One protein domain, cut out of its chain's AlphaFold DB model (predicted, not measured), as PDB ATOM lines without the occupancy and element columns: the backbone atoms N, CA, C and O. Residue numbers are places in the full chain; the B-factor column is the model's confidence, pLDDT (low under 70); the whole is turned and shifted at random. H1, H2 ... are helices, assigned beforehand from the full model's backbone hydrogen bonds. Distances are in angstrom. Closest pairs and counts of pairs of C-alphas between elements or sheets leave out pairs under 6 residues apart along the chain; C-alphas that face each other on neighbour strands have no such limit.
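This is residues 2 to 114 of the 648 residues of an uncharacterized protein of Steinernema glaseri (UniProt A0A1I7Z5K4). One long helix, H2, makes the longest axis, with H3 and H4 beside its later half in a three-helix up-and-down bundle, each helix running against the one before it. At the other end of H2 the chain folds back into H1, which makes a V with it, and residues 2 to 19 of H1 stick out as an arm. The 113 printed residues hold four named helices, H1 to H4 in chain order, and no named strand; the class is all helix. The whole is only just loose, close to extended, with a radius of gyration of the C-alphas of 19.4 A, and its outline is flat, spanning 62 by 36 by 19 A.

H2 covers residues 28 to 65, 55.2 A from C-alpha 28 at (-2.903, 23.991, 70.473) to C-alpha 65 at (45.015, 22.404, 97.844). H3 is residues 69 to 80, 16.5 A. H4 is residues 93 to 114, 30.3 A, ending with C-alpha 114 at (40.018, 13.132, 99.495). H1 is residues 2 to 26, 35.9 A.

H2 is the hub. H2 and H3 form a helical hairpin at a shallow tilt of 26 degrees; their closest C-alphas, Cys 63 and Leu 72, are 5.2 A apart. H4 touches H2 the same way at 14 degrees, closest at the C-alphas of Leu 53 and Val 103, 7.6 A. H3 and H4, also a hairpin, touch at the C-alphas of Val 80 and Val 103, 7.1 A. H1 touches H2 with residues 20 to 24 alone, opposite ways at a steep tilt of 50 degrees; the closest C-alphas, Met 23 and Leu 31, are 6.0 A apart. H1 is apart from H3 and H4. In H1, H2, H3 and H4 every O i to N i+4 pair is within hydrogen-bond range.

The C-alphas farthest apart, Asp 26 and His 67, are 61.9 A apart. The printed part has no cut. The link from H3 to H4, residues 81 to 92, is long. Low confidence, under 70, falls on residues 2 to 10, 12 to 13 and 17.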
ATOM      1  N   ARG A   2      -0.126  10.452 104.822       34.94
ATOM      2  CA  ARG A   2       0.384   9.846 103.563       34.94
ATOM      3  C   ARG A   2      -0.715   9.472 102.544       34.94
ATOM      4  O   ARG A   2      -0.571   9.798 101.379       34.94
ATOM      5  N   ALA A   3      -1.833   8.885 102.986       54.19
ATOM      6  CA  ALA A   3      -2.972   8.558 102.107       54.19
ATOM      7  C   ALA A   3      -3.656   9.806 101.509       54.19
ATOM      8  O   ALA A   3      -3.990   9.826 100.335       54.19
ATOM      9  N   GLN A   4      -3.773  10.872 102.304       53.12
ATOM     10  CA  GLN A   4      -4.309  12.171 101.880       53.12
ATOM     11  C   GLN A   4      -3.389  12.890 100.883       53.12
ATOM     12  O   GLN A   4      -3.864  13.564  99.981       53.12
ATOM     13  N   LEU A   5      -2.067  12.741 101.033       47.69
ATOM     14  CA  LEU A   5      -1.076  13.243 100.077       47.69
ATOM     15  C   LEU A   5      -1.172  12.518  98.730       47.69
ATOM     16  O   LEU A   5      -1.173  13.180  97.702       47.69
ATOM     17  N   VAL A   6      -1.312  11.189  98.738       58.09
ATOM     18  CA  VAL A   6      -1.487  10.386  97.514       58.09
ATOM     19  C   VAL A   6      -2.794  10.744  96.802       58.09
ATOM     20  O   VAL A   6      -2.780  11.019  95.607       58.09
ATOM     21  N   GLU A   7      -3.903  10.843  97.540       66.56
ATOM     22  CA  GLU A   7      -5.202  11.242  96.985       66.56
ATOM     23  C   GLU A   7      -5.164  12.664  96.396       66.56
ATOM     24  O   GLU A   7      -5.651  12.894  95.289       66.56
ATOM     25  N   ASN A   8      -4.505  13.611  97.076       63.06
ATOM     26  CA  ASN A   8      -4.314  14.969  96.562       63.06
ATOM     27  C   ASN A   8      -3.457  15.003  95.289       63.06
ATOM     28  O   ASN A   8      -3.784  15.754  94.375       63.06
ATOM     29  N   VAL A   9      -2.393  14.196  95.203       59.81
ATOM     30  CA  VAL A   9      -1.538  14.088  94.005       59.81
ATOM     31  C   VAL A   9      -2.312  13.490  92.826       59.81
ATOM     32  O   VAL A   9      -2.200  13.991  91.710       59.81
ATOM     33  N   GLU A  10      -3.156  12.481  93.058       65.06
ATOM     34  CA  GLU A  10      -4.011  11.890  92.020       65.06
ATOM     35  C   GLU A  10      -5.118  12.838  91.539       65.06
ATOM     36  O   GLU A  10      -5.471  12.843  90.356       65.06
ATOM     37  N   ILE A  11      -5.694  13.645  92.435       71.00
ATOM     38  CA  ILE A  11      -6.661  14.691  92.074       71.00
ATOM     39  C   ILE A  11      -5.967  15.771  91.234       71.00
ATOM     40  O   ILE A  11      -6.431  16.066  90.134       71.00
ATOM     41  N   TYR A  12      -4.816  16.279  91.687       66.69
ATOM     42  CA  TYR A  12      -4.031  17.275  90.949       66.69
ATOM     43  C   TYR A  12      -3.574  16.758  89.580       66.69
ATOM     44  O   TYR A  12      -3.609  17.493  88.594       66.69
ATOM     45  N   GLY A  13      -3.167  15.488  89.507       65.94
ATOM     46  CA  GLY A  13      -2.792  14.817  88.266       65.94
ATOM     47  C   GLY A  13      -3.954  14.758  87.277       65.94
ATOM     48  O   GLY A  13      -3.797  15.165  86.129       65.94
ATOM     49  N   ARG A  14      -5.147  14.345  87.730       72.44
ATOM     50  CA  ARG A  14      -6.356  14.294  86.886       72.44
ATOM     51  C   ARG A  14      -6.822  15.674  86.422       72.44
ATOM     52  O   ARG A  14      -7.199  15.823  85.262       72.44
ATOM     53  N   GLU A  15      -6.785  16.681  87.293       73.00
ATOM     54  CA  GLU A  15      -7.132  18.063  86.934       73.00
ATOM     55  C   GLU A  15      -6.141  18.656  85.927       73.00
ATOM     56  O   GLU A  15      -6.553  19.274  84.944       73.00
ATOM     57  N   ARG A  16      -4.839  18.414  86.117       72.50
ATOM     58  CA  ARG A  16      -3.788  18.804  85.171       72.50
ATOM     59  C   ARG A  16      -3.995  18.150  83.807       72.50
ATOM     60  O   ARG A  16      -3.934  18.852  82.801       72.50
ATOM     61  N   GLU A  17      -4.269  16.848  83.766       69.88
ATOM     62  CA  GLU A  17      -4.507  16.103  82.524       69.88
ATOM     63  C   GLU A  17      -5.740  16.640  81.780       69.88
ATOM     64  O   GLU A  17      -5.695  16.875  80.575       69.88
ATOM     65  N   ALA A  18      -6.826  16.923  82.509       74.50
ATOM     66  CA  ALA A  18      -8.045  17.499  81.947       74.50
ATOM     67  C   ALA A  18      -7.820  18.917  81.391       74.50
ATOM     68  O   ALA A  18      -8.354  19.260  80.333       74.50
ATOM     69  N   ILE A  19      -7.009  19.740  82.068       73.81
ATOM     70  CA  ILE A  19      -6.601  21.066  81.580       73.81
ATOM     71  C   ILE A  19      -5.733  20.931  80.326       73.81
ATOM     72  O   ILE A  19      -5.990  21.627  79.347       73.81
ATOM     73  N   LEU A  20      -4.754  20.022  80.316       70.50
ATOM     74  CA  LEU A  20      -3.880  19.784  79.164       70.50
ATOM     75  C   LEU A  20      -4.673  19.299  77.943       70.50
ATOM     76  O   LEU A  20      -4.505  19.864  76.867       70.50
ATOM     77  N   GLN A  21      -5.598  18.350  78.116       75.38
ATOM     78  CA  GLN A  21      -6.487  17.866  77.049       75.38
ATOM     79  C   GLN A  21      -7.420  18.964  76.521       75.38
ATOM     80  O   GLN A  21      -7.670  19.061  75.319       75.38
ATOM     81  N   LYS A  22      -7.929  19.831  77.406       75.25
ATOM     82  CA  LYS A  22      -8.754  20.980  77.008       75.25
ATOM     83  C   LYS A  22      -7.936  22.029  76.248       75.25
ATOM     84  O   LYS A  22      -8.398  22.539  75.234       75.25
ATOM     85  N   MET A  23      -6.708  22.309  76.685       71.12
ATOM     86  CA  MET A  23      -5.777  23.200  75.981       71.12
ATOM     87  C   MET A  23      -5.332  22.628  74.632       71.12
ATOM     88  O   MET A  23      -5.151  23.393  73.692       71.12
ATOM     89  N   GLU A  24      -5.205  21.306  74.508       76.62
ATOM     90  CA  GLU A  24      -4.862  20.626  73.252       76.62
ATOM     91  C   GLU A  24      -5.950  20.803  72.189       76.62
ATOM     92  O   GLU A  24      -5.650  20.943  71.005       76.62
ATOM     93  N   LYS A  25      -7.214  20.869  72.623       76.94
ATOM     94  CA  LYS A  25      -8.373  21.085  71.754       76.94
ATOM     95  C   LYS A  25      -8.639  22.561  71.451       76.94
ATOM     96  O   LYS A  25      -8.920  22.900  70.303       76.94
ATOM     97  N   ASP A  26      -8.584  23.418  72.470       79.06
ATOM     98  CA  ASP A  26      -9.044  24.809  72.373       79.06
ATOM     99  C   ASP A  26      -7.906  25.789  72.012       79.06
ATOM    100  O   ASP A  26      -8.168  26.838  71.424       79.06
ATOM    101  N   TYR A  27      -6.645  25.463  72.337       80.00
ATOM    102  CA  TYR A  27      -5.483  26.355  72.178       80.00
ATOM    103  C   TYR A  27      -4.162  25.597  71.883       80.00
ATOM    104  O   TYR A  27      -3.196  25.727  72.650       80.00
ATOM    105  N   PRO A  28      -4.068  24.832  70.777       78.38
ATOM    106  CA  PRO A  28      -2.903  23.991  70.473       78.38
ATOM    107  C   PRO A  28      -1.586  24.783  70.402       78.38
ATOM    108  O   PRO A  28      -0.584  24.358  70.974       78.38
ATOM    109  N   ASP A  29      -1.609  25.992  69.831       78.25
ATOM    110  CA  ASP A  29      -0.436  26.876  69.740       78.25
ATOM    111  C   ASP A  29       0.092  27.324  71.119       78.25
ATOM    112  O   ASP A  29       1.285  27.593  71.293       78.25
ATOM    113  N   ILE A  30      -0.791  27.445  72.118       78.56
ATOM    114  CA  ILE A  30      -0.421  27.805  73.495       78.56
ATOM    115  C   ILE A  30       0.135  26.575  74.214       78.56
ATOM    116  O   ILE A  30       1.143  26.687  74.912       78.56
ATOM    117  N   LEU A  31      -0.480  25.406  74.022       79.38
ATOM    118  CA  LEU A  31       0.004  24.151  74.592       79.38
ATOM    119  C   LEU A  31       1.405  23.800  74.074       79.38
ATOM    120  O   LEU A  31       2.262  23.404  74.861       79.38
ATOM    121  N   GLU A  32       1.671  23.991  72.781       80.38
ATOM    122  CA  GLU A  32       2.994  23.767  72.189       80.38
ATOM    123  C   GLU A  32       4.046  24.726  72.767       80.38
ATOM    124  O   GLU A  32       5.148  24.302  73.127       80.38
ATOM    125  N   LYS A  33       3.691  26.001  72.980       82.81
ATOM    126  CA  LYS A  33       4.553  26.959  73.693       82.81
ATOM    127  C   LYS A  33       4.807  26.548  75.144       82.81
ATOM    128  O   LYS A  33       5.937  26.677  75.606       82.81
ATOM    129  N   ILE A  34       3.801  26.040  75.857       80.06
ATOM    130  CA  ILE A  34       3.951  25.549  77.237       80.06
ATOM    131  C   ILE A  34       4.854  24.314  77.281       80.06
ATOM    132  O   ILE A  34       5.760  24.280  78.108       80.06
ATOM    133  N   LYS A  35       4.668  23.342  76.377       80.56
ATOM    134  CA  LYS A  35       5.546  22.165  76.251       80.56
ATOM    135  C   LYS A  35       6.994  22.591  75.974       80.56
ATOM    136  O   LYS A  35       7.903  22.119  76.645       80.56
ATOM    137  N   ASN A  36       7.208  23.558  75.077       84.50
ATOM    138  CA  ASN A  36       8.534  24.123  74.801       84.50
ATOM    139  C   ASN A  36       9.139  24.830  76.033       84.50
ATOM    140  O   ASN A  36      10.315  24.651  76.334       84.50
ATOM    141  N   ILE A  37       8.342  25.589  76.795       82.75
ATOM    142  CA  ILE A  37       8.793  26.216  78.050       82.75
ATOM    143  C   ILE A  37       9.140  25.160  79.110       82.75
ATOM    144  O   ILE A  37      10.148  25.315  79.795       82.75
ATOM    145  N   MET A  38       8.347  24.092  79.243       79.81
ATOM    146  CA  MET A  38       8.628  22.983  80.162       79.81
ATOM    147  C   MET A  38       9.925  22.256  79.788       79.81
ATOM    148  O   MET A  38      10.748  22.014  80.664       79.81
ATOM    149  N   GLU A  39      10.152  22.000  78.500       83.38
ATOM    150  CA  GLU A  39      11.388  21.388  78.003       83.38
ATOM    151  C   GLU A  39      12.606  22.290  78.249       83.38
ATOM    152  O   GLU A  39      13.618  21.856  78.797       83.38
ATOM    153  N   LYS A  40      12.496  23.591  77.947       85.94
ATOM    154  CA  LYS A  40      13.553  24.569  78.254       85.94
ATOM    155  C   LYS A  40      13.827  24.686  79.746       85.94
ATOM    156  O   LYS A  40      14.968  24.909  80.138       85.94
ATOM    157  N   ARG A  41      12.796  24.552  80.582       84.44
ATOM    158  CA  ARG A  41      12.940  24.534  82.038       84.44
ATOM    159  C   ARG A  41      13.694  23.289  82.493       84.44
ATOM    160  O   ARG A  41      14.614  23.435  83.286       84.44
ATOM    161  N   LYS A  42      13.347  22.107  81.976       82.69
ATOM    162  CA  LYS A  42      14.070  20.858  82.249       82.69
ATOM    163  C   LYS A  42      15.546  20.984  81.864       82.69
ATOM    164  O   LYS A  42      16.415  20.749  82.695       82.69
ATOM    165  N   GLN A  43      15.827  21.471  80.654       86.31
ATOM    166  CA  GLN A  43      17.195  21.739  80.193       86.31
ATOM    167  C   GLN A  43      17.924  22.756  81.079       86.31
ATOM    168  O   GLN A  43      19.093  22.567  81.396       86.31
ATOM    169  N   TYR A  44      17.244  23.825  81.507       86.75
ATOM    170  CA  TYR A  44      17.813  24.793  82.443       86.75
ATOM    171  C   TYR A  44      18.154  24.149  83.791       86.75
ATOM    172  O   TYR A  44      19.243  24.386  84.302       86.75
ATOM    173  N   CYS A  45      17.260  23.328  84.351       86.50
ATOM    174  CA  CYS A  45      17.489  22.618  85.610       86.50
ATOM    175  C   CYS A  45      18.677  21.653  85.510       86.50
ATOM    176  O   CYS A  45      19.522  21.683  86.398       86.50
ATOM    177  N   GLN A  46      18.781  20.881  84.422       88.50
ATOM    178  CA  GLN A  46      19.926  20.004  84.153       88.50
ATOM    179  C   GLN A  46      21.234  20.802  84.085       88.50
ATOM    180  O   GLN A  46      22.152  20.556  84.856       88.50
ATOM    181  N   LEU A  47      21.297  21.824  83.224       90.25
ATOM    182  CA  LEU A  47      22.499  22.649  83.056       90.25
ATOM    183  C   LEU A  47      22.895  23.375  84.348       90.25
ATOM    184  O   LEU A  47      24.077  23.588  84.611       90.25
ATOM    185  N   TYR A  48      21.910  23.796  85.143       90.25
ATOM    186  CA  TYR A  48      22.152  24.424  86.436       90.25
ATOM    187  C   TYR A  48      22.679  23.421  87.467       90.25
ATOM    188  O   TYR A  48      23.597  23.763  88.213       90.25
ATOM    189  N   PHE A  49      22.126  22.205  87.492       93.00
ATOM    190  CA  PHE A  49      22.605  21.104  88.324       93.00
ATOM    191  C   PHE A  49      24.047  20.733  87.968       93.00
ATOM    192  O   PHE A  49      24.901  20.814  88.847       93.00
ATOM    193  N   ASP A  50      24.331  20.443  86.696       90.88
ATOM    194  CA  ASP A  50      25.667  20.067  86.217       90.88
ATOM    195  C   ASP A  50      26.693  21.150  86.575       90.88
ATOM    196  O   ASP A  50      27.745  20.870  87.148       90.88
ATOM    197  N   ARG A  51      26.344  22.424  86.340       92.75
ATOM    198  CA  ARG A  51      27.201  23.555  86.711       92.75
ATOM    199  C   ARG A  51      27.447  23.624  88.216       92.75
ATOM    200  O   ARG A  51      28.589  23.800  88.624       92.75
ATOM    201  N   LYS A  52      26.406  23.521  89.052       92.94
ATOM    202  CA  LYS A  52      26.580  23.553  90.514       92.94
ATOM    203  C   LYS A  52      27.396  22.365  91.015       92.94
ATOM    204  O   LYS A  52      28.176  22.535  91.950       92.94
ATOM    205  N   LEU A  53      27.199  21.187  90.426       93.06
ATOM    206  CA  LEU A  53      27.941  19.976  90.748       93.06
ATOM    207  C   LEU A  53      29.435  20.174  90.464       93.06
ATOM    208  O   LEU A  53      30.258  19.933  91.348       93.06
ATOM    209  N   ASP A  54      29.771  20.670  89.273       92.44
ATOM    210  CA  ASP A  54      31.147  20.948  88.854       92.44
ATOM    211  C   ASP A  54      31.788  22.082  89.669       92.44
ATOM    212  O   ASP A  54      32.937  21.947  90.101       92.44
ATOM    213  N   ASP A  55      31.048  23.164  89.938       93.62
ATOM    214  CA  ASP A  55      31.502  24.286  90.769       93.62
ATOM    215  C   ASP A  55      31.828  23.797  92.196       93.62
ATOM    216  O   ASP A  55      32.905  24.082  92.718       93.62
ATOM    217  N   LEU A  56      30.947  23.002  92.821       93.69
ATOM    218  CA  LEU A  56      31.179  22.456  94.165       93.69
ATOM    219  C   LEU A  56      32.347  21.469  94.200       93.69
ATOM    220  O   LEU A  56      33.151  21.510  95.132       93.69
ATOM    221  N   CYS A  57      32.465  20.601  93.195       91.88
ATOM    222  CA  CYS A  57      33.587  19.672  93.087       91.88
ATOM    223  C   CYS A  57      34.920  20.426  92.945       91.88
ATOM    224  O   CYS A  57      35.884  20.101  93.638       91.88
ATOM    225  N   SER A  58      34.957  21.463  92.106       92.56
ATOM    226  CA  SER A  58      36.135  22.318  91.908       92.56
ATOM    227  C   SER A  58      36.488  23.095  93.180       92.56
ATOM    228  O   SER A  58      37.651  23.138  93.575       92.56
ATOM    229  N   ASP A  59      35.490  23.651  93.870       93.81
ATOM    230  CA  ASP A  59      35.670  24.349  95.147       93.81
ATOM    231  C   ASP A  59      36.262  23.429  96.227       93.81
ATOM    232  O   ASP A  59      37.138  23.849  96.983       93.81
ATOM    233  N   ILE A  60      35.819  22.167  96.298       92.88
ATOM    234  CA  ILE A  60      36.371  21.173  97.232       92.88
ATOM    235  C   ILE A  60      37.855  20.919  96.939       92.88
ATOM    236  O   ILE A  60      38.661  20.876  97.872       92.88
ATOM    237  N   GLU A  61      38.237  20.784  95.666       89.44
ATOM    238  CA  GLU A  61      39.643  20.617  95.279       89.44
ATOM    239  C   GLU A  61      40.481  21.859  95.617       89.44
ATOM    240  O   GLU A  61      41.588  21.729  96.145       89.44
ATOM    241  N   ILE A  62      39.949  23.064  95.393       91.88
ATOM    242  CA  ILE A  62      40.611  24.322  95.770       91.88
ATOM    243  C   ILE A  62      40.841  24.371  97.284       91.88
ATOM    244  O   ILE A  62      41.958  24.659  97.721       91.88
ATOM    245  N   CYS A  63      39.824  24.047  98.089       92.50
ATOM    246  CA  CYS A  63      39.950  23.995  99.545       92.50
ATOM    247  C   CYS A  63      40.991  22.956  99.994       92.50
ATOM    248  O   CYS A  63      41.785  23.240 100.891       92.50
ATOM    249  N   LEU A  64      41.040  21.781  99.352       88.81
ATOM    250  CA  LEU A  64      42.040  20.750  99.642       88.81
ATOM    251  C   LEU A  64      43.466  21.255  99.383       88.81
ATOM    252  O   LEU A  64      44.330  21.120 100.250       88.81
ATOM    253  N   HIS A  65      43.704  21.870  98.222       87.75
ATOM    254  CA  HIS A  65      45.015  22.404  97.844       87.75
ATOM    255  C   HIS A  65      45.442  23.611  98.687       87.75
ATOM    256  O   HIS A  65      46.628  23.783  98.956       87.75
ATOM    257  N   ALA A  66      44.486  24.427  99.134       89.19
ATOM    258  CA  ALA A  66      44.732  25.552 100.030       89.19
ATOM    259  C   ALA A  66      44.911  25.138 101.505       89.19
ATOM    260  O   ALA A  66      45.202  25.992 102.339       89.19
ATOM    261  N   HIS A  67      44.732  23.852 101.836       85.62
ATOM    262  CA  HIS A  67      44.642  23.347 103.211       85.62
ATOM    263  C   HIS A  67      43.542  24.029 104.055       85.62
ATOM    264  O   HIS A  67      43.641  24.093 105.282       85.62
ATOM    265  N   ASP A  68      42.471  24.502 103.411       90.12
ATOM    266  CA  ASP A  68      41.272  25.026 104.070       90.12
ATOM    267  C   ASP A  68      40.298  23.882 104.382       90.12
ATOM    268  O   ASP A  68      39.306  23.646 103.692       90.12
ATOM    269  N   PHE A  69      40.609  23.132 105.438       88.44
ATOM    270  CA  PHE A  69      39.838  21.963 105.866       88.44
ATOM    271  C   PHE A  69      38.407  22.308 106.313       88.44
ATOM    272  O   PHE A  69      37.472  21.554 106.046       88.44
ATOM    273  N   LEU A  70      38.204  23.469 106.944       84.69
ATOM    274  CA  LEU A  70      36.871  23.920 107.356       84.69
ATOM    275  C   LEU A  70      36.002  24.266 106.141       84.69
ATOM    276  O   LEU A  70      34.838  23.856 106.077       84.69
ATOM    277  N   GLY A  71      36.567  24.985 105.165       89.50
ATOM    278  CA  GLY A  71      35.912  25.247 103.885       89.50
ATOM    279  C   GLY A  71      35.590  23.956 103.137       89.50
ATOM    280  O   GLY A  71      34.470  23.798 102.648       89.50
ATOM    281  N   LEU A  72      36.520  22.998 103.145       91.38
ATOM    282  CA  LEU A  72      36.363  21.692 102.510       91.38
ATOM    283  C   LEU A  72      35.141  20.936 103.052       91.38
ATOM    284  O   LEU A  72      34.280  20.548 102.262       91.38
ATOM    285  N   VAL A  73      35.012  20.784 104.377       87.56
ATOM    286  CA  VAL A  73      33.842  20.123 104.997       87.56
ATOM    287  C   VAL A  73      32.548  20.830 104.605       87.56
ATOM    288  O   VAL A  73      31.580  20.186 104.210       87.56
ATOM    289  N   LYS A  74      32.522  22.167 104.660       89.44
ATOM    290  CA  LYS A  74      31.325  22.944 104.315       89.44
ATOM    291  C   LYS A  74      30.889  22.713 102.866       89.44
ATOM    292  O   LYS A  74      29.698  22.540 102.610       89.44
ATOM    293  N   LYS A  75      31.836  22.715 101.925       91.88
ATOM    294  CA  LYS A  75      31.572  22.484 100.498       91.88
ATOM    295  C   LYS A  75      31.164  21.038 100.221       91.88
ATOM    296  O   LYS A  75      30.245  20.809  99.444       91.88
ATOM    297  N   HIS A  76      31.767  20.080 100.921       90.75
ATOM    298  CA  HIS A  76      31.387  18.670 100.853       90.75
ATOM    299  C   HIS A  76      29.947  18.431 101.325       90.75
ATOM    300  O   HIS A  76      29.164  17.815 100.607       90.75
ATOM    301  N   VAL A  77      29.541  19.011 102.459       87.88
ATOM    302  CA  VAL A  77      28.147  18.938 102.932       87.88
ATOM    303  C   VAL A  77      27.176  19.546 101.913       87.88
ATOM    304  O   VAL A  77      26.102  18.992 101.681       87.88
ATOM    305  N   GLN A  78      27.548  20.662 101.274       89.50
ATOM    306  CA  GLN A  78      26.744  21.272 100.208       89.50
ATOM    307  C   GLN A  78      26.610  20.361  98.981       89.50
ATOM    308  O   GLN A  78      25.524  20.287  98.416       89.50
ATOM    309  N   LEU A  79      27.675  19.650  98.602       90.12
ATOM    310  CA  LEU A  79      27.663  18.674  97.510       90.12
ATOM    311  C   LEU A  79      26.723  17.500  97.816       90.12
ATOM    312  O   LEU A  79      25.863  17.176  97.004       90.12
ATOM    313  N   VAL A  80      26.832  16.912  99.011       87.50
ATOM    314  CA  VAL A  80      25.980  15.786  99.437       87.50
ATOM    315  C   VAL A  80      24.501  16.186  99.525       87.50
ATOM    316  O   VAL A  80      23.616  15.367  99.295       87.50
ATOM    317  N   MET A  81      24.210  17.449  99.844       87.88
ATOM    318  CA  MET A  81      22.844  17.970  99.954       87.88
ATOM    319  C   MET A  81      22.351  18.670  98.679       87.88
ATOM    320  O   MET A  81      21.276  19.270  98.712       87.88
ATOM    321  N   LEU A  82      23.091  18.604  97.565       88.62
ATOM    322  CA  LEU A  82      22.818  19.392  96.358       88.62
ATOM    323  C   LEU A  82      21.394  19.183  95.821       88.62
ATOM    324  O   LEU A  82      20.707  20.149  95.505       88.62
ATOM    325  N   THR A  83      20.918  17.940  95.782       85.25
ATOM    326  CA  THR A  83      19.574  17.597  95.275       85.25
ATOM    327  C   THR A  83      18.434  18.059  96.186       85.25
ATOM    328  O   THR A  83      17.273  18.014  95.789       85.25
ATOM    329  N   ARG A  84      18.748  18.534  97.399       82.88
ATOM    330  CA  ARG A  84      17.791  19.103  98.362       82.88
ATOM    331  C   ARG A  84      17.737  20.632  98.329       82.88
ATOM    332  O   ARG A  84      17.049  21.221  99.160       82.88
ATOM    333  N   ASP A  85      18.468  21.275  97.419       83.62
ATOM    334  CA  ASP A  85      18.404  22.723  97.220       83.62
ATOM    335  C   ASP A  85      16.989  23.140  96.777       83.62
ATOM    336  O   ASP A  85      16.342  22.469  95.966       83.62
ATOM    337  N   GLU A  86      16.505  24.272  97.295       80.06
ATOM    338  CA  GLU A  86      15.193  24.837  96.965       80.06
ATOM    339  C   GLU A  86      15.020  25.052  95.454       80.06
ATOM    340  O   GLU A  86      13.901  24.987  94.938       80.06
ATOM    341  N   THR A  87      16.121  25.240  94.716       79.69
ATOM    342  CA  THR A  87      16.104  25.373  93.253       79.69
ATOM    343  C   THR A  87      15.528  24.156  92.527       79.69
ATOM    344  O   THR A  87      15.028  24.306  91.411       79.69
ATOM    345  N   PHE A  88      15.564  22.969  93.145       83.00
ATOM    346  CA  PHE A  88      15.095  21.713  92.551       83.00
ATOM    347  C   PHE A  88      13.718  21.264  93.061       83.00
ATOM    348  O   PHE A  88      13.213  20.232  92.630       83.00
ATOM    349  N   LEU A  89      13.048  22.063  93.905       75.94
ATOM    350  CA  LEU A  89      11.742  21.734  94.505       75.94
ATOM    351  C   LEU A  89      10.647  21.402  93.474       75.94
ATOM    352  O   LEU A  89       9.643  20.768  93.788       75.94
ATOM    353  N   HIS A  90      10.813  21.878  92.244       74.19
ATOM    354  CA  HIS A  90       9.839  21.721  91.174       74.19
ATOM    355  C   HIS A  90      10.252  20.733  90.074       74.19
ATOM    356  O   HIS A  90       9.571  20.676  89.045       74.19
ATOM    357  N   CYS A  91      11.367  20.026  90.260       80.75
ATOM    358  CA  CYS A  91      11.738  18.885  89.433       80.75
ATOM    359  C   CYS A  91      10.816  17.695  89.741       80.75
ATOM    360  O   CYS A  91      10.218  17.606  90.815       80.75
ATOM    361  N   SER A  92      10.666  16.800  88.774       80.75
ATOM    362  CA  SER A  92       9.975  15.522  88.954       80.75
ATOM    363  C   SER A  92      10.803  14.554  89.806       80.75
ATOM    364  O   SER A  92      12.017  14.703  89.932       80.75
ATOM    365  N   GLU A  93      10.152  13.539  90.381       81.44
ATOM    366  CA  GLU A  93      10.841  12.516  91.182       81.44
ATOM    367  C   GLU A  93      11.896  11.748  90.369       81.44
ATOM    368  O   GLU A  93      12.963  11.446  90.898       81.44
ATOM    369  N   GLU A  94      11.635  11.491  89.083       82.00
ATOM    370  CA  GLU A  94      12.585  10.829  88.176       82.00
ATOM    371  C   GLU A  94      13.839  11.686  87.934       82.00
ATOM    372  O   GLU A  94      14.951  11.173  88.011       82.00
ATOM    373  N   GLU A  95      13.681  12.999  87.725       82.75
ATOM    374  CA  GLU A  95      14.813  13.928  87.548       82.75
ATOM    375  C   GLU A  95      15.669  14.030  88.817       82.75
ATOM    376  O   GLU A  95      16.896  14.034  88.748       82.75
ATOM    377  N   ILE A  96      15.037  14.080  89.996       86.12
ATOM    378  CA  ILE A  96      15.765  14.092  91.270       86.12
ATOM    379  C   ILE A  96      16.534  12.782  91.473       86.12
ATOM    380  O   ILE A  96      17.659  12.824  91.966       86.12
ATOM    381  N   ALA A  97      15.962  11.635  91.092       85.88
ATOM    382  CA  ALA A  97      16.639  10.345  91.197       85.88
ATOM    383  C   ALA A  97      17.893  10.275  90.306       85.88
ATOM    384  O   ALA A  97      18.945   9.858  90.784       85.88
ATOM    385  N   GLU A  98      17.812  10.756  89.061       88.19
ATOM    386  CA  GLU A  98      18.951  10.823  88.132       88.19
ATOM    387  C   GLU A  98      20.061  11.764  88.648       88.19
ATOM    388  O   GLU A  98      21.251  11.435  88.618       88.19
ATOM    389  N   PHE A  99      19.678  12.914  89.213       91.12
ATOM    390  CA  PHE A  99      20.622  13.811  89.885       91.12
ATOM    391  C   PHE A  99      21.276  13.163  91.102       91.12
ATOM    392  O   PHE A  99      22.477  13.328  91.307       91.12
ATOM    393  N   MET A 100      20.511  12.432  91.918       87.12
ATOM    394  CA  MET A 100      21.045  11.738  93.090       87.12
ATOM    395  C   MET A 100      22.070  10.676  92.697       87.12
ATOM    396  O   MET A 100      23.141  10.651  93.290       87.12
ATOM    397  N   GLU A 101      21.786   9.869  91.672       88.94
ATOM    398  CA  GLU A 101      22.728   8.870  91.152       88.94
ATOM    399  C   GLU A 101      24.030   9.531  90.672       88.94
ATOM    400  O   GLU A 101      25.127   9.125  91.056       88.94
ATOM    401  N   THR A 102      23.914  10.645  89.941       89.38
ATOM    402  CA  THR A 102      25.074  11.421  89.477       89.38
ATOM    403  C   THR A 102      25.891  12.006  90.641       89.38
ATOM    404  O   THR A 102      27.126  11.979  90.613       89.38
ATOM    405  N   VAL A 103      25.228  12.536  91.680       88.81
ATOM    406  CA  VAL A 103      25.899  13.018  92.902       88.81
ATOM    407  C   VAL A 103      26.609  11.866  93.603       88.81
ATOM    408  O   VAL A 103      27.771  12.026  93.964       88.81
ATOM    409  N   ASP A 104      25.954  10.722  93.782       87.00
ATOM    410  CA  ASP A 104      26.504   9.577  94.511       87.00
ATOM    411  C   ASP A 104      27.757   9.008  93.825       87.00
ATOM    412  O   ASP A 104      28.773   8.775  94.491       87.00
ATOM    413  N   ASP A 105      27.748   8.881  92.495       86.81
ATOM    414  CA  ASP A 105      28.916   8.465  91.709       86.81
ATOM    415  C   ASP A 105      30.080   9.457  91.853       86.81
ATOM    416  O   ASP A 105      31.248   9.088  92.082       86.81
ATOM    417  N   LYS A 106      29.773  10.756  91.764       87.00
ATOM    418  CA  LYS A 106      30.783  11.809  91.870       87.00
ATOM    419  C   LYS A 106      31.359  11.903  93.282       87.00
ATOM    420  O   LYS A 106      32.579  11.973  93.436       87.00
ATOM    421  N   VAL A 107      30.513  11.849  94.308       87.94
ATOM    422  CA  VAL A 107      30.903  11.846  95.722       87.94
ATOM    423  C   VAL A 107      31.746  10.617  96.041       87.94
ATOM    424  O   VAL A 107      32.758  10.749  96.726       87.94
ATOM    425  N   SER A 108      31.400   9.442  95.514       85.31
ATOM    426  CA  SER A 108      32.161   8.209  95.746       85.31
ATOM    427  C   SER A 108      33.598   8.316  95.228       85.31
ATOM    428  O   SER A 108      34.553   8.073  95.974       85.31
ATOM    429  N   SER A 109      33.771   8.753  93.976       85.25
ATOM    430  CA  SER A 109      35.104   8.945  93.381       85.25
ATOM    431  C   SER A 109      35.907  10.062  94.065       85.25
ATOM    432  O   SER A 109      37.103   9.901  94.331       85.25
ATOM    433  N   LEU A 110      35.252  11.174  94.417       87.75
ATOM    434  CA  LEU A 110      35.874  12.298  95.112       87.75
ATOM    435  C   LEU A 110      36.312  11.915  96.534       87.75
ATOM    436  O   LEU A 110      37.453  12.184  96.909       87.75
ATOM    437  N   ASN A 111      35.460  11.232  97.302       87.50
ATOM    438  CA  ASN A 111      35.760  10.793  98.668       87.50
ATOM    439  C   ASN A 111      36.972   9.862  98.710       87.50
ATOM    440  O   ASN A 111      37.812  10.007  99.595       87.50
ATOM    441  N   GLN A 112      37.112   8.945  97.745       84.19
ATOM    442  CA  GLN A 112      38.275   8.055  97.680       84.19
ATOM    443  C   GLN A 112      39.588   8.844  97.546       84.19
ATOM    444  O   GLN A 112      40.580   8.531  98.211       84.19
ATOM    445  N   ARG A 113      39.594   9.894  96.715       85.75
ATOM    446  CA  ARG A 113      40.754  10.775  96.541       85.75
ATOM    447  C   ARG A 113      40.992  11.652  97.770       85.75
ATOM    448  O   ARG A 113      42.117  11.691  98.260       85.75
ATOM    449  N   LEU A 114      39.946  12.298  98.292       88.81
ATOM    450  CA  LEU A 114      40.018  13.132  99.495       88.81
ATOM    451  C   LEU A 114      40.584  12.351 100.677       88.81
ATOM    452  O   LEU A 114      41.504  12.821 101.336       88.81
TER     453      LEU A 114